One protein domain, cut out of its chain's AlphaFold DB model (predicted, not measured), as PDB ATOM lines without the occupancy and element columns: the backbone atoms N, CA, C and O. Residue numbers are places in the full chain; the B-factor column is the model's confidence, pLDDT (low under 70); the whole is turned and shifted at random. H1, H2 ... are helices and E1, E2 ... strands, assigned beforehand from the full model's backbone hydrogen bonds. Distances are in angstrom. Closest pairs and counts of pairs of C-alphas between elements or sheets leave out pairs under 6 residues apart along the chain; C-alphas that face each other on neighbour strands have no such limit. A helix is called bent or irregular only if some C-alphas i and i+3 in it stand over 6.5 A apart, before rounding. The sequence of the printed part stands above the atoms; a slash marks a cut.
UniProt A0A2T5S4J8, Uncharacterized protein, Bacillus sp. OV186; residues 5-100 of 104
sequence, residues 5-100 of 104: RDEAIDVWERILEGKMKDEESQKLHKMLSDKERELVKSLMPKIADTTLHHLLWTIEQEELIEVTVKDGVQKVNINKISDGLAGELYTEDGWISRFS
ATOM      1  N   ARG A   5    -152.306 152.177 184.745       92.75
ATOM      2  CA  ARG A   5    -153.085 150.964 185.010       92.75
ATOM      3  C   ARG A   5    -152.513 150.169 186.187       92.75
ATOM      4  O   ARG A   5    -153.248 149.856 187.117       92.75
ATOM      5  N   ASP A   6    -151.219 149.855 186.149       94.69
ATOM      6  CA  ASP A   6    -150.584 149.011 187.166       94.69
ATOM      7  C   ASP A   6    -150.567 149.696 188.528       94.69
ATOM      8  O   ASP A   6    -150.866 149.045 189.516       94.69
ATOM      9  N   GLU A   7    -150.290 151.000 188.584       93.62
ATOM     10  CA  GLU A   7    -150.308 151.777 189.828       93.62
ATOM     11  C   GLU A   7    -151.707 151.772 190.460       93.62
ATOM     12  O   GLU A   7    -151.845 151.597 191.672       93.62
ATOM     13  N   ALA A   8    -152.762 151.906 189.646       93.38
ATOM     14  CA  ALA A   8    -154.135 151.802 190.132       93.38
ATOM     15  C   ALA A   8    -154.422 150.407 190.715       93.38
ATOM     16  O   ALA A   8    -154.993 150.305 191.801       93.38
ATOM     17  N   ILE A   9    -153.996 149.340 190.033       95.50
ATOM     18  CA  ILE A   9    -154.159 147.954 190.501       95.50
ATOM     19  C   ILE A   9    -153.338 147.706 191.780       95.50
ATOM     20  O   ILE A   9    -153.862 147.155 192.749       95.50
ATOM     21  N   ASP A  10    -152.083 148.155 191.821       94.94
ATOM     22  CA  ASP A  10    -151.139 147.955 192.928       94.94
ATOM     23  C   ASP A  10    -151.633 148.575 194.235       94.94
ATOM     24  O   ASP A  10    -151.469 147.988 195.309       94.94
ATOM     25  N   VAL A  11    -152.256 149.754 194.171       94.69
ATOM     26  CA  VAL A  11    -152.859 150.385 195.354       94.69
ATOM     27  C   VAL A  11    -153.909 149.462 195.968       94.69
ATOM     28  O   VAL A  11    -153.855 149.186 197.170       94.69
ATOM     29  N   TRP A  12    -154.823 148.930 195.157       95.94
ATOM     30  CA  TRP A  12    -155.878 148.043 195.643       95.94
ATOM     31  C   TRP A  12    -155.343 146.694 196.113       95.94
ATOM     32  O   TRP A  12    -155.760 146.217 197.170       95.94
ATOM     33  N   GLU A  13    -154.377 146.102 195.412       95.62
ATOM     34  CA  GLU A  13    -153.714 144.878 195.871       95.62
ATOM     35  C   GLU A  13    -153.085 145.070 197.256       95.62
ATOM     36  O   GLU A  13    -153.312 144.258 198.153       95.62
ATOM     37  N   ARG A  14    -152.374 146.180 197.485       96.94
ATOM     38  CA  ARG A  14    -151.763 146.482 198.789       96.94
ATOM     39  C   ARG A  14    -152.793 146.671 199.897       96.94
ATOM     40  O   ARG A  14    -152.525 146.261 201.030       96.94
ATOM     41  N   ILE A  15    -153.940 147.282 199.600       97.81
ATOM     42  CA  ILE A  15    -155.056 147.391 200.550       97.81
ATOM     43  C   ILE A  15    -155.562 145.990 200.902       97.81
ATOM     44  O   ILE A  15    -155.619 145.631 202.077       97.81
ATOM     45  N   LEU A  16    -155.861 145.169 199.895       97.00
ATOM     46  CA  LEU A  16    -156.411 143.823 200.072       97.00
ATOM     47  C   LEU A  16    -155.431 142.876 200.774       97.00
ATOM     48  O   LEU A  16    -155.857 141.992 201.510       97.00
ATOM     49  N   GLU A  17    -154.127 143.089 200.621       96.62
ATOM     50  CA  GLU A  17    -153.061 142.353 201.314       96.62
ATOM     51  C   GLU A  17    -152.758 142.878 202.723       96.62
ATOM     52  O   GLU A  17    -151.899 142.326 203.410       96.62
ATOM     53  N   GLY A  18    -153.422 143.949 203.168       97.06
ATOM     54  CA  GLY A  18    -153.202 144.531 204.493       97.06
ATOM     55  C   GLY A  18    -151.854 145.246 204.635       97.06
ATOM     56  O   GLY A  18    -151.379 145.453 205.751       97.06
ATOM     57  N   LYS A  19    -151.226 145.640 203.520       97.75
ATOM     58  CA  LYS A  19    -149.922 146.332 203.484       97.75
ATOM     59  C   LYS A  19    -150.027 147.846 203.708       97.75
ATOM     60  O   LYS A  19    -149.003 148.520 203.840       97.75
ATOM     61  N   MET A  20    -151.239 148.394 203.718       97.38
ATOM     62  CA  MET A  20    -151.506 149.821 203.931       97.38
ATOM     63  C   MET A  20    -151.601 150.152 205.420       97.38
ATOM     64  O   MET A  20    -152.074 149.333 206.192       97.38
ATOM     65  N   LYS A  21    -151.125 151.320 205.859       95.50
ATOM     66  CA  LYS A  21    -151.058 151.659 207.298       95.50
ATOM     67  C   LYS A  21    -152.256 152.457 207.804       95.50
ATOM     68  O   LYS A  21    -152.444 152.534 209.015       95.50
ATOM     69  N   ASP A  22    -153.010 153.085 206.910       97.81
ATOM     70  CA  ASP A  22    -154.166 153.899 207.266       97.81
ATOM     71  C   ASP A  22    -155.336 153.043 207.772       97.81
ATOM     72  O   ASP A  22    -155.471 151.856 207.459       97.81
ATOM     73  N   GLU A  23    -156.172 153.668 208.602       97.88
ATOM     74  CA  GLU A  23    -157.258 153.001 209.318       97.88
ATOM     75  C   GLU A  23    -158.315 152.423 208.369       97.88
ATOM     76  O   GLU A  23    -158.776 151.297 208.574       97.88
ATOM     77  N   GLU A  24    -158.667 153.158 207.314       97.50
ATOM     78  CA  GLU A  24    -159.696 152.753 206.356       97.50
ATOM     79  C   GLU A  24    -159.273 151.513 205.565       97.50
ATOM     80  O   GLU A  24    -160.012 150.525 205.517       97.50
ATOM     81  N   SER A  25    -158.050 151.502 205.031       97.19
ATOM     82  CA  SER A  25    -157.513 150.348 204.306       97.19
ATOM     83  C   SER A  25    -157.392 149.115 205.200       97.19
ATOM     84  O   SER A  25    -157.739 148.004 204.793       97.19
ATOM     85  N   GLN A  26    -156.947 149.293 206.448       98.00
ATOM     86  CA  GLN A  26    -156.871 148.205 207.428       98.00
ATOM     87  C   GLN A  26    -158.251 147.653 207.791       98.00
ATOM     88  O   GLN A  26    -158.412 146.440 207.959       98.00
ATOM     89  N   LYS A  27    -159.254 148.525 207.903       97.75
ATOM     90  CA  LYS A  27    -160.644 148.123 208.115       97.75
ATOM     91  C   LYS A  27    -161.157 147.313 206.927       97.75
ATOM     92  O   LYS A  27    -161.686 146.226 207.147       97.75
ATOM     93  N   LEU A  28    -160.952 147.785 205.696       97.00
ATOM     94  CA  LEU A  28    -161.392 147.079 204.490       97.00
ATOM     95  C   LEU A  28    -160.743 145.697 204.370       97.00
ATOM     96  O   LEU A  28    -161.448 144.716 204.148       97.00
ATOM     97  N   HIS A  29    -159.428 145.599 204.599       97.12
ATOM     98  CA  HIS A  29    -158.731 144.315 204.644       97.12
ATOM     99  C   HIS A  29    -159.424 143.358 205.622       97.12
ATOM    100  O   HIS A  29    -159.836 142.271 205.227       97.12
ATOM    101  N   LYS A  30    -159.627 143.772 206.879       97.81
ATOM    102  CA  LYS A  30    -160.230 142.933 207.934       97.81
ATOM    103  C   LYS A  30    -161.697 142.563 207.684       97.81
ATOM    104  O   LYS A  30    -162.140 141.550 208.211       97.81
ATOM    105  N   MET A  31    -162.441 143.369 206.925       97.81
ATOM    106  CA  MET A  31    -163.852 143.112 206.606       97.81
ATOM    107  C   MET A  31    -164.054 141.964 205.614       97.81
ATOM    108  O   MET A  31    -165.115 141.350 205.623       97.81
ATOM    109  N   LEU A  32    -163.064 141.695 204.761       97.06
ATOM    110  CA  LEU A  32    -163.154 140.688 203.707       97.06
ATOM    111  C   LEU A  32    -162.453 139.395 204.131       97.06
ATOM    112  O   LEU A  32    -161.340 139.428 204.662       97.06
ATOM    113  N   SER A  33    -163.072 138.254 203.841       97.69
ATOM    114  CA  SER A  33    -162.416 136.945 203.885       97.69
ATOM    115  C   SER A  33    -161.362 136.814 202.782       97.69
ATOM    116  O   SER A  33    -161.393 137.535 201.786       97.69
ATOM    117  N   ASP A  34    -160.450 135.847 202.901       96.12
ATOM    118  CA  ASP A  34    -159.422 135.625 201.875       96.12
ATOM    119  C   ASP A  34    -160.024 135.326 200.496       96.12
ATOM    120  O   ASP A  34    -159.557 135.849 199.487       96.12
ATOM    121  N   LYS A  35    -161.127 134.569 200.443       97.69
ATOM    122  CA  LYS A  35    -161.830 134.282 199.186       97.69
ATOM    123  C   LYS A  35    -162.413 135.546 198.547       97.69
ATOM    124  O   LYS A  35    -162.360 135.692 197.330       97.69
ATOM    125  N   GLU A  36    -162.973 136.448 199.349       97.75
ATOM    126  CA  GLU A  36    -163.499 137.725 198.853       97.75
ATOM    127  C   GLU A  36    -162.371 138.649 198.401       97.75
ATOM    128  O   GLU A  36    -162.498 139.284 197.359       97.75
ATOM    129  N   ARG A  37    -161.242 138.684 199.119       97.31
ATOM    130  CA  ARG A  37    -160.064 139.462 198.708       97.31
ATOM    131  C   ARG A  37    -159.535 138.990 197.360       97.31
ATOM    132  O   ARG A  37    -159.305 139.825 196.494       97.31
ATOM    133  N   GLU A  38    -159.391 137.683 197.156       95.88
ATOM    134  CA  GLU A  38    -158.940 137.134 195.872       95.88
ATOM    135  C   GLU A  38    -159.952 137.390 194.745       95.88
ATOM    136  O   GLU A  38    -159.558 137.751 193.634       95.88
ATOM    137  N   LEU A  39    -161.258 137.312 195.032       96.69
ATOM    138  CA  LEU A  39    -162.286 137.718 194.072       96.69
ATOM    139  C   LEU A  39    -162.124 139.193 193.682       96.69
ATOM    140  O   LEU A  39    -162.073 139.500 192.494       96.69
ATOM    141  N   VAL A  40    -162.006 140.101 194.654       95.94
ATOM    142  CA  VAL A  40    -161.849 141.539 194.393       95.94
ATOM    143  C   VAL A  40    -160.553 141.813 193.626       95.94
ATOM    144  O   VAL A  40    -160.598 142.526 192.626       95.94
ATOM    145  N   LYS A  41    -159.425 141.192 194.005       94.50
ATOM    146  CA  LYS A  41    -158.157 141.293 193.260       94.50
ATOM    147  C   LYS A  41    -158.332 140.899 191.795       94.50
ATOM    148  O   LYS A  41    -157.902 141.641 190.920       94.50
ATOM    149  N   SER A  42    -159.035 139.798 191.520       94.88
ATOM    150  CA  SER A  42    -159.293 139.333 190.146       94.88
ATOM    151  C   SER A  42    -160.161 140.288 189.311       94.88
ATOM    152  O   SER A  42    -160.191 140.193 188.083       94.88
ATOM    153  N   LEU A  43    -160.881 141.210 189.958       96.19
ATOM    154  CA  LEU A  43    -161.698 142.224 189.295       96.19
ATOM    155  C   LEU A  43    -160.927 143.525 189.041       96.19
ATOM    156  O   LEU A  43    -161.315 144.266 188.141       96.19
ATOM    157  N   MET A  44    -159.849 143.811 189.783       95.12
ATOM    158  CA  MET A  44    -159.123 145.088 189.675       95.12
ATOM    159  C   MET A  44    -158.609 145.382 188.259       95.12
ATOM    160  O   MET A  44    -158.872 146.490 187.783       95.12
ATOM    161  N   PRO A  45    -157.982 144.427 187.538       94.50
ATOM    162  CA  PRO A  45    -157.576 144.657 186.153       94.50
ATOM    163  C   PRO A  45    -158.766 145.018 185.258       94.50
ATOM    164  O   PRO A  45    -158.730 146.020 184.555       94.50
ATOM    165  N   LYS A  46    -159.880 144.283 185.376       95.31
ATOM    166  CA  LYS A  46    -161.087 144.491 184.560       95.31
ATOM    167  C   LYS A  46    -161.732 145.851 184.798       95.31
ATOM    168  O   LYS A  46    -162.223 146.469 183.856       95.31
ATOM    169  N   ILE A  47    -161.751 146.310 186.050       96.38
ATOM    170  CA  ILE A  47    -162.273 147.633 186.402       96.38
ATOM    171  C   ILE A  47    -161.379 148.716 185.797       96.38
ATOM    172  O   ILE A  47    -161.896 149.600 185.117       96.38
ATOM    173  N   ALA A  48    -160.057 148.618 185.980       95.62
ATOM    174  CA  ALA A  48    -159.110 149.566 185.399       95.62
ATOM    175  C   ALA A  48    -159.234 149.622 183.868       95.62
ATOM    176  O   ALA A  48    -159.331 150.709 183.299       95.62
ATOM    177  N   ASP A  49    -159.320 148.464 183.215       95.44
ATOM    178  CA  ASP A  49    -159.439 148.343 181.761       95.44
ATOM    179  C   ASP A  49    -160.741 148.947 181.244       95.44
ATOM    180  O   ASP A  49    -160.730 149.754 180.318       95.44
ATOM    181  N   THR A  50    -161.864 148.632 181.893       96.94
ATOM    182  CA  THR A  50    -163.177 149.170 181.512       96.94
ATOM    183  C   THR A  50    -163.219 150.690 181.673       96.94
ATOM    184  O   THR A  50    -163.746 151.395 180.812       96.94
ATOM    185  N   THR A  51    -162.638 151.227 182.751       97.19
ATOM    186  CA  THR A  51    -162.546 152.679 182.955       97.19
ATOM    187  C   THR A  51    -161.662 153.344 181.904       97.19
ATOM    188  O   THR A  51    -162.071 154.351 181.330       97.19
ATOM    189  N   LEU A  52    -160.479 152.789 181.617       95.38
ATOM    190  CA  LEU A  52    -159.581 153.319 180.584       95.38
ATOM    191  C   LEU A  52    -160.231 153.274 179.203       95.38
ATOM    192  O   LEU A  52    -160.163 154.255 178.470       95.38
ATOM    193  N   HIS A  53    -160.916 152.182 178.876       96.19
ATOM    194  CA  HIS A  53    -161.650 152.050 177.626       96.19
ATOM    195  C   HIS A  53    -162.699 153.148 177.466       96.19
ATOM    196  O   HIS A  53    -162.702 153.841 176.454       96.19
ATOM    197  N   HIS A  54    -163.560 153.354 178.467       97.06
ATOM    198  CA  HIS A  54    -164.582 154.395 178.380       97.06
ATOM    199  C   HIS A  54    -163.994 155.805 178.385       97.06
ATOM    200  O   HIS A  54    -164.513 156.659 177.678       97.06
ATOM    201  N   LEU A  55    -162.895 156.047 179.103       94.88
ATOM    202  CA  LEU A  55    -162.180 157.320 179.034       94.88
ATOM    203  C   LEU A  55    -161.682 157.602 177.609       94.88
ATOM    204  O   LEU A  55    -161.923 158.684 177.081       94.88
ATOM    205  N   LEU A  56    -161.007 156.629 176.991       93.31
ATOM    206  CA  LEU A  56    -160.477 156.753 175.631       93.31
ATOM    207  C   LEU A  56    -161.592 156.899 174.602       93.31
ATOM    208  O   LEU A  56    -161.496 157.742 173.717       93.31
ATOM    209  N   TRP A  57    -162.670 156.138 174.763       94.31
ATOM    210  CA  TRP A  57    -163.856 156.254 173.928       94.31
ATOM    211  C   TRP A  57    -164.496 157.641 174.051       94.31
ATOM    212  O   TRP A  57    -164.806 158.265 173.045       94.31
ATOM    213  N   THR A  58    -164.639 158.186 175.261       94.06
ATOM    214  CA  THR A  58    -165.159 159.548 175.447       94.06
ATOM    215  C   THR A  58    -164.250 160.595 174.809       94.06
ATOM    216  O   THR A  58    -164.755 161.489 174.138       94.06
ATOM    217  N   ILE A  59    -162.930 160.482 174.978       92.31
ATOM    218  CA  ILE A  59    -161.959 161.391 174.348       92.31
ATOM    219  C   ILE A  59    -162.070 161.344 172.820       92.31
ATOM    220  O   ILE A  59    -161.957 162.381 172.177       92.31
ATOM    221  N   GLU A  60    -162.287 160.162 172.247       90.75
ATOM    222  CA  GLU A  60    -162.443 159.978 170.805       90.75
ATOM    223  C   GLU A  60    -163.727 160.617 170.257       90.75
ATOM    224  O   GLU A  60    -163.705 161.200 169.176       90.75
ATOM    225  N   GLN A  61    -164.839 160.509 170.989       89.69
ATOM    226  CA  GLN A  61    -166.154 160.980 170.536       89.69
ATOM    227  C   GLN A  61    -166.406 162.471 170.806       89.69
ATOM    228  O   GLN A  61    -167.250 163.080 170.151       89.69
ATOM    229  N   GLU A  62    -165.731 163.061 171.792       91.94
ATOM    230  CA  GLU A  62    -165.974 164.441 172.209       91.94
ATOM    231  C   GLU A  62    -165.156 165.437 171.374       91.94
ATOM    232  O   GLU A  62    -163.957 165.615 171.582       91.94
ATOM    233  N   GLU A  63    -165.823 166.146 170.460       85.25
ATOM    234  CA  GLU A  63    -165.191 167.139 169.579       85.25
ATOM    235  C   GLU A  63    -164.575 168.325 170.342       85.25
ATOM    236  O   GLU A  63    -163.659 168.982 169.840       85.25
ATOM    237  N   LEU A  64    -165.054 168.611 171.559       89.19
ATOM    238  CA  LEU A  64    -164.530 169.692 172.399       89.19
ATOM    239  C   LEU A  64    -163.232 169.322 173.128       89.19
ATOM    240  O   LEU A  64    -162.564 170.210 173.669       89.19
ATOM    241  N   ILE A  65    -162.872 168.038 173.176       85.94
ATOM    242  CA  ILE A  65    -161.674 167.554 173.858       85.94
ATOM    243  C   ILE A  65    -160.609 167.229 172.816       85.94
ATOM    244  O   ILE A  65    -160.678 166.238 172.098       85.94
ATOM    245  N   GLU A  66    -159.554 168.043 172.788       86.94
ATOM    246  CA  GLU A  66    -158.355 167.742 172.015       86.94
ATOM    247  C   GLU A  66    -157.217 167.290 172.940       86.94
ATOM    248  O   GLU A  66    -156.653 168.088 173.697       86.94
ATOM    249  N   VAL A  67    -156.826 166.015 172.845       87.69
ATOM    250  CA  VAL A  67    -155.645 165.496 173.545       87.69
ATOM    251  C   VAL A  67    -154.434 165.569 172.619       87.69
ATOM    252  O   VAL A  67    -154.327 164.838 171.635       87.69
ATOM    253  N   THR A  68    -153.498 166.466 172.942       88.69
ATOM    254  CA  THR A  68    -152.238 166.612 172.199       88.69
ATOM    255  C   THR A  68    -151.047 166.098 172.986       88.69
ATOM    256  O   THR A  68    -150.826 166.478 174.137       88.69
ATOM    257  N   VAL A  69    -150.225 165.282 172.331       83.44
ATOM    258  CA  VAL A  69    -148.896 164.917 172.823       83.44
ATOM    259  C   VAL A  69    -147.871 165.785 172.107       83.44
ATOM    260  O   VAL A  69    -147.929 165.978 170.890       83.44
ATOM    261  N   LYS A  70    -146.941 166.355 172.876       82.50
ATOM    262  CA  LYS A  70    -145.824 167.121 172.329       82.50
ATOM    263  C   LYS A  70    -144.632 166.190 172.145       82.50
ATOM    264  O   LYS A  70    -144.006 165.813 173.131       82.50
ATOM    265  N   ASP A  71    -144.315 165.881 170.895       72.56
ATOM    266  CA  ASP A  71    -143.080 165.196 170.519       72.56
ATOM    267  C   ASP A  71    -142.142 166.204 169.841       72.56
ATOM    268  O   ASP A  71    -142.354 166.656 168.710       72.56
ATOM    269  N   GLY A  72    -141.148 166.677 170.596       76.50
ATOM    270  CA  GLY A  72    -140.252 167.743 170.153       76.50
ATOM    271  C   GLY A  72    -140.983 169.060 169.848       76.50
ATOM    272  O   GLY A  72    -141.446 169.753 170.758       76.50
ATOM    273  N   VAL A  73    -141.031 169.447 168.567       73.44
ATOM    274  CA  VAL A  73    -141.618 170.722 168.098       73.44
ATOM    275  C   VAL A  73    -143.080 170.563 167.661       73.44
ATOM    276  O   VAL A  73    -143.828 171.540 167.687       73.44
ATOM    277  N   GLN A  74    -143.513 169.356 167.293       74.69
ATOM    278  CA  GLN A  74    -144.854 169.129 166.758       74.69
ATOM    279  C   GLN A  74    -145.840 168.726 167.859       74.69
ATOM    280  O   GLN A  74    -145.505 168.011 168.805       74.69
ATOM    281  N   LYS A  75    -147.076 169.219 167.736       83.44
ATOM    282  CA  LYS A  75    -148.220 168.760 168.525       83.44
ATOM    283  C   LYS A  75    -148.981 167.747 167.691       83.44
ATOM    284  O   LYS A  75    -149.411 168.080 166.588       83.44
ATOM    285  N   VAL A  76    -149.157 166.548 168.225       84.31
ATOM    286  CA  VAL A  76    -149.930 165.495 167.569       84.31
ATOM    287  C   VAL A  76    -151.211 165.286 168.360       84.31
ATOM    288  O   VAL A  76    -151.156 164.992 169.553       84.31
ATOM    289  N   ASN A  77    -152.355 165.489 167.706       86.25
ATOM    290  CA  ASN A  77    -153.669 165.177 168.261       86.25
ATOM    291  C   ASN A  77    -153.887 163.662 168.146       86.25
ATOM    292  O   ASN A  77    -153.932 163.137 167.030       86.25
ATOM    293  N   ILE A  78    -154.005 162.974 169.283       87.38
ATOM    294  CA  ILE A  78    -154.091 161.507 169.314       87.38
ATOM    295  C   ILE A  78    -155.380 160.985 168.665       87.38
ATOM    296  O   ILE A  78    -155.359 159.935 168.036       87.38
ATOM    297  N   ASN A  79    -156.466 161.763 168.717       83.31
ATOM    298  CA  ASN A  79    -157.755 161.395 168.127       83.31
ATOM    299  C   ASN A  79    -157.682 161.331 166.596       83.31
ATOM    300  O   ASN A  79    -158.510 160.687 165.968       83.31
ATOM    301  N   LYS A  80    -156.715 162.022 165.976       83.44
ATOM    302  CA  LYS A  80    -156.571 162.076 164.510       83.44
ATOM    303  C   LYS A  80    -155.641 161.011 163.939       83.44
ATOM    304  O   LYS A  80    -155.601 160.859 162.723       83.44
ATOM    305  N   ILE A  81    -154.844 160.359 164.780       84.75
ATOM    306  CA  ILE A  81    -153.842 159.372 164.347       84.75
ATOM    307  C   ILE A  81    -154.240 157.934 164.680       84.75
ATOM    308  O   ILE A  81    -153.563 157.015 164.240       84.75
ATOM    309  N   SER A  82    -155.293 157.762 165.477       84.19
ATOM    310  CA  SER A  82    -155.808 156.469 165.906       84.19
ATOM    311  C   SER A  82    -157.082 156.144 165.130       84.19
ATOM    312  O   SER A  82    -157.976 156.983 165.043       84.19
ATOM    313  N   ASP A  83    -157.188 154.907 164.640       81.69
ATOM    314  CA  ASP A  83    -158.405 154.362 164.015       81.69
ATOM    315  C   ASP A  83    -159.406 153.807 165.056       81.69
ATOM    316  O   ASP A  83    -160.477 153.311 164.701       81.69
ATOM    317  N   GLY A  84    -159.057 153.869 166.347       91.56
ATOM    318  CA  GLY A  84    -159.916 153.471 167.459       91.56
ATOM    319  C   GLY A  84    -159.184 153.476 168.803       91.56
ATOM    320  O   GLY A  84    -158.660 152.438 169.213       91.56
ATOM    321  N   LEU A  85    -159.196 154.596 169.537       92.06
ATOM    322  CA  LEU A  85    -158.372 154.792 170.746       92.06
ATOM    323  C   LEU A  85    -158.682 153.742 171.811       92.06
ATOM    324  O   LEU A  85    -157.795 153.152 172.425       92.06
ATOM    325  N   ALA A  86    -159.970 153.487 172.024       94.31
ATOM    326  CA  ALA A  86    -160.431 152.528 173.017       94.31
ATOM    327  C   ALA A  86    -160.140 151.068 172.613       94.31
ATOM    328  O   ALA A  86    -160.062 150.196 173.481       94.31
ATOM    329  N   GLY A  87    -160.001 150.802 171.309       93.50
ATOM    330  CA  GLY A  87    -159.669 149.488 170.753       93.50
ATOM    331  C   GLY A  87    -158.181 149.164 170.858       93.50
ATOM    332  O   GLY A  87    -157.829 148.037 171.213       93.50
ATOM    333  N   GLU A  88    -157.312 150.160 170.656       93.31
ATOM    334  CA  GLU A  88    -155.852 150.033 170.808       93.31
ATOM    335  C   GLU A  88    -155.418 149.583 172.210       93.31
ATOM    336  O   GLU A  88    -154.306 149.088 172.398       93.31
ATOM    337  N   LEU A  89    -156.282 149.718 173.219       93.06
ATOM    338  CA  LEU A  89    -156.003 149.227 174.564       93.06
ATOM    339  C   LEU A  89    -155.710 147.711 174.580       93.06
ATOM    340  O   LEU A  89    -154.859 147.266 175.354       93.06
ATOM    341  N   TYR A  90    -156.379 146.939 173.715       93.75
ATOM    342  CA  TYR A  90    -156.480 145.477 173.810       93.75
ATOM    343  C   TYR A  90    -155.758 144.685 172.710       93.75
ATOM    344  O   TYR A  90    -155.788 143.454 172.751       93.75
ATOM    345  N   THR A  91    -155.151 145.338 171.715       92.00
ATOM    346  CA  THR A  91    -154.468 144.633 170.614       92.00
ATOM    347  C   THR A  91    -153.186 143.936 171.091       92.00
ATOM    348  O   THR A  91    -152.694 144.182 172.197       92.00
ATOM    349  N   GLU A  92    -152.618 143.049 170.267       90.06
ATOM    350  CA  GLU A  92    -151.378 142.320 170.597       90.06
ATOM    351  C   GLU A  92    -150.183 143.262 170.833       90.06
ATOM    352  O   GLU A  92    -149.334 143.009 171.690       90.06
ATOM    353  N   ASP A  93    -150.155 144.382 170.120       89.88
ATOM    354  CA  ASP A  93    -149.245 145.518 170.272       89.88
ATOM    355  C   ASP A  93    -149.913 146.709 170.985       89.88
ATOM    356  O   ASP A  93    -149.447 147.848 170.911       89.88
ATOM    357  N   GLY A  94    -151.012 146.439 171.685       89.56
ATOM    358  CA  GLY A  94    -151.850 147.431 172.333       89.56
ATOM    359  C   GLY A  94    -151.247 147.985 173.612       89.56
ATOM    360  O   GLY A  94    -150.184 147.568 174.087       89.56
ATOM    361  N   TRP A  95    -151.938 148.950 174.210       90.94
ATOM    362  CA  TRP A  95    -151.392 149.700 175.340       90.94
ATOM    363  C   TRP A  95    -151.167 148.814 176.570       90.94
ATOM    364  O   TRP A  95    -150.140 148.956 177.234       90.94
ATOM    365  N   ILE A  96    -152.077 147.874 176.857       91.50
ATOM    366  CA  ILE A  96    -151.885 146.923 177.961       91.50
ATOM    367  C   ILE A  96    -150.639 146.068 177.701       91.50
ATOM    368  O   ILE A  96    -149.768 145.998 178.562       91.50
ATOM    369  N   SER A  97    -150.511 145.493 176.503       91.12
ATOM    370  CA  SER A  97    -149.372 144.644 176.120       91.12
ATOM    371  C   SER A  97    -148.025 145.375 176.230       91.12
ATOM    372  O   SER A  97    -147.040 144.830 176.727       91.12
ATOM    373  N   ARG A  98    -147.978 146.647 175.816       89.94
ATOM    374  CA  ARG A  98    -146.740 147.443 175.770       89.94
ATOM    375  C   ARG A  98    -146.353 148.084 177.097       89.94
ATOM    376  O   ARG A  98    -145.163 148.297 177.336       89.94
ATOM    377  N   PHE A  99    -147.333 148.463 177.916       90.19
ATOM    378  CA  PHE A  99    -147.108 149.353 179.060       90.19
ATOM    379  C   PHE A  99    -147.552 148.781 180.407       90.19
ATOM    380  O   PHE A  99    -147.285 149.418 181.425       90.19
ATOM    381  N   SER A 100    -148.202 147.616 180.443       90.62
ATOM    382  CA  SER A 100    -148.583 146.947 181.687       90.62
ATOM    383  C   SER A 100    -147.676 145.755 181.977       90.62
ATOM    384  O   SER A 100    -147.295 144.996 181.090       90.62
TER     385      SER A 100
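Overview. This is residues 5 to 100 of the 104 residues of an uncharacterized protein of Bacillus sp. OV186 (UniProt A0A2T5S4J8). A long, gently bent helix, H3, makes the longest axis, with H1 running back beside it, H2 across one end and the strand hairpin E1-E2 at the other. A long link folds back to short H4, near H1. The printed part has 96 residues, mostly helix, in the order H1, H2, H3, E1, E2, H4; it is loose, radius of gyration of the C-alphas 17.6 A, spanning 50 by 25 by 24 A.

Arrangement. H1, residues 5 to 16, touches H2, residues 23 to 31, closest at C-alphas Leu 16 and His 29, 5.2 A. H3, residues 34 to 61, assigned as one helix by its hydrogen bonds, is bent: C-alphas 42 and 45 are 6.9 A apart. H1 touches arm H3a, residues 34 to 42, closest at C-alphas Leu 16 and Arg 37, 5.9 A, at a shallow tilt of 7 degrees, opposite ways. It touches H3b, residues 45 to 61, closest at C-alphas Arg 5 and Ala 48, 6.2 A. E1, residues 68 to 71, and E2, residues 74 to 77, form an antiparallel hairpin, N 69 and O 76 being 2.9 A apart. H4, residues 95 to 99, is near H1. Every O i to N i+4 pair is within hydrogen-bond range in H2, H3a, H3b and H4; in H1, 7 of 8.

Along the chain. H1, 17.0 A long, begins at C-alpha 5, (-153.085, 150.964, 185.010). H3b is 24.2 A long. H4 ends at C-alpha 99, (-147.108, 149.353, 179.060).

Size, cuts and confidence. The farthest C-alphas, Ser 33 and Val 73, are 53.4 A apart. The printed part has no cut; the E2 to H4 link is long, and no printed residue is under 70 in pLDDT.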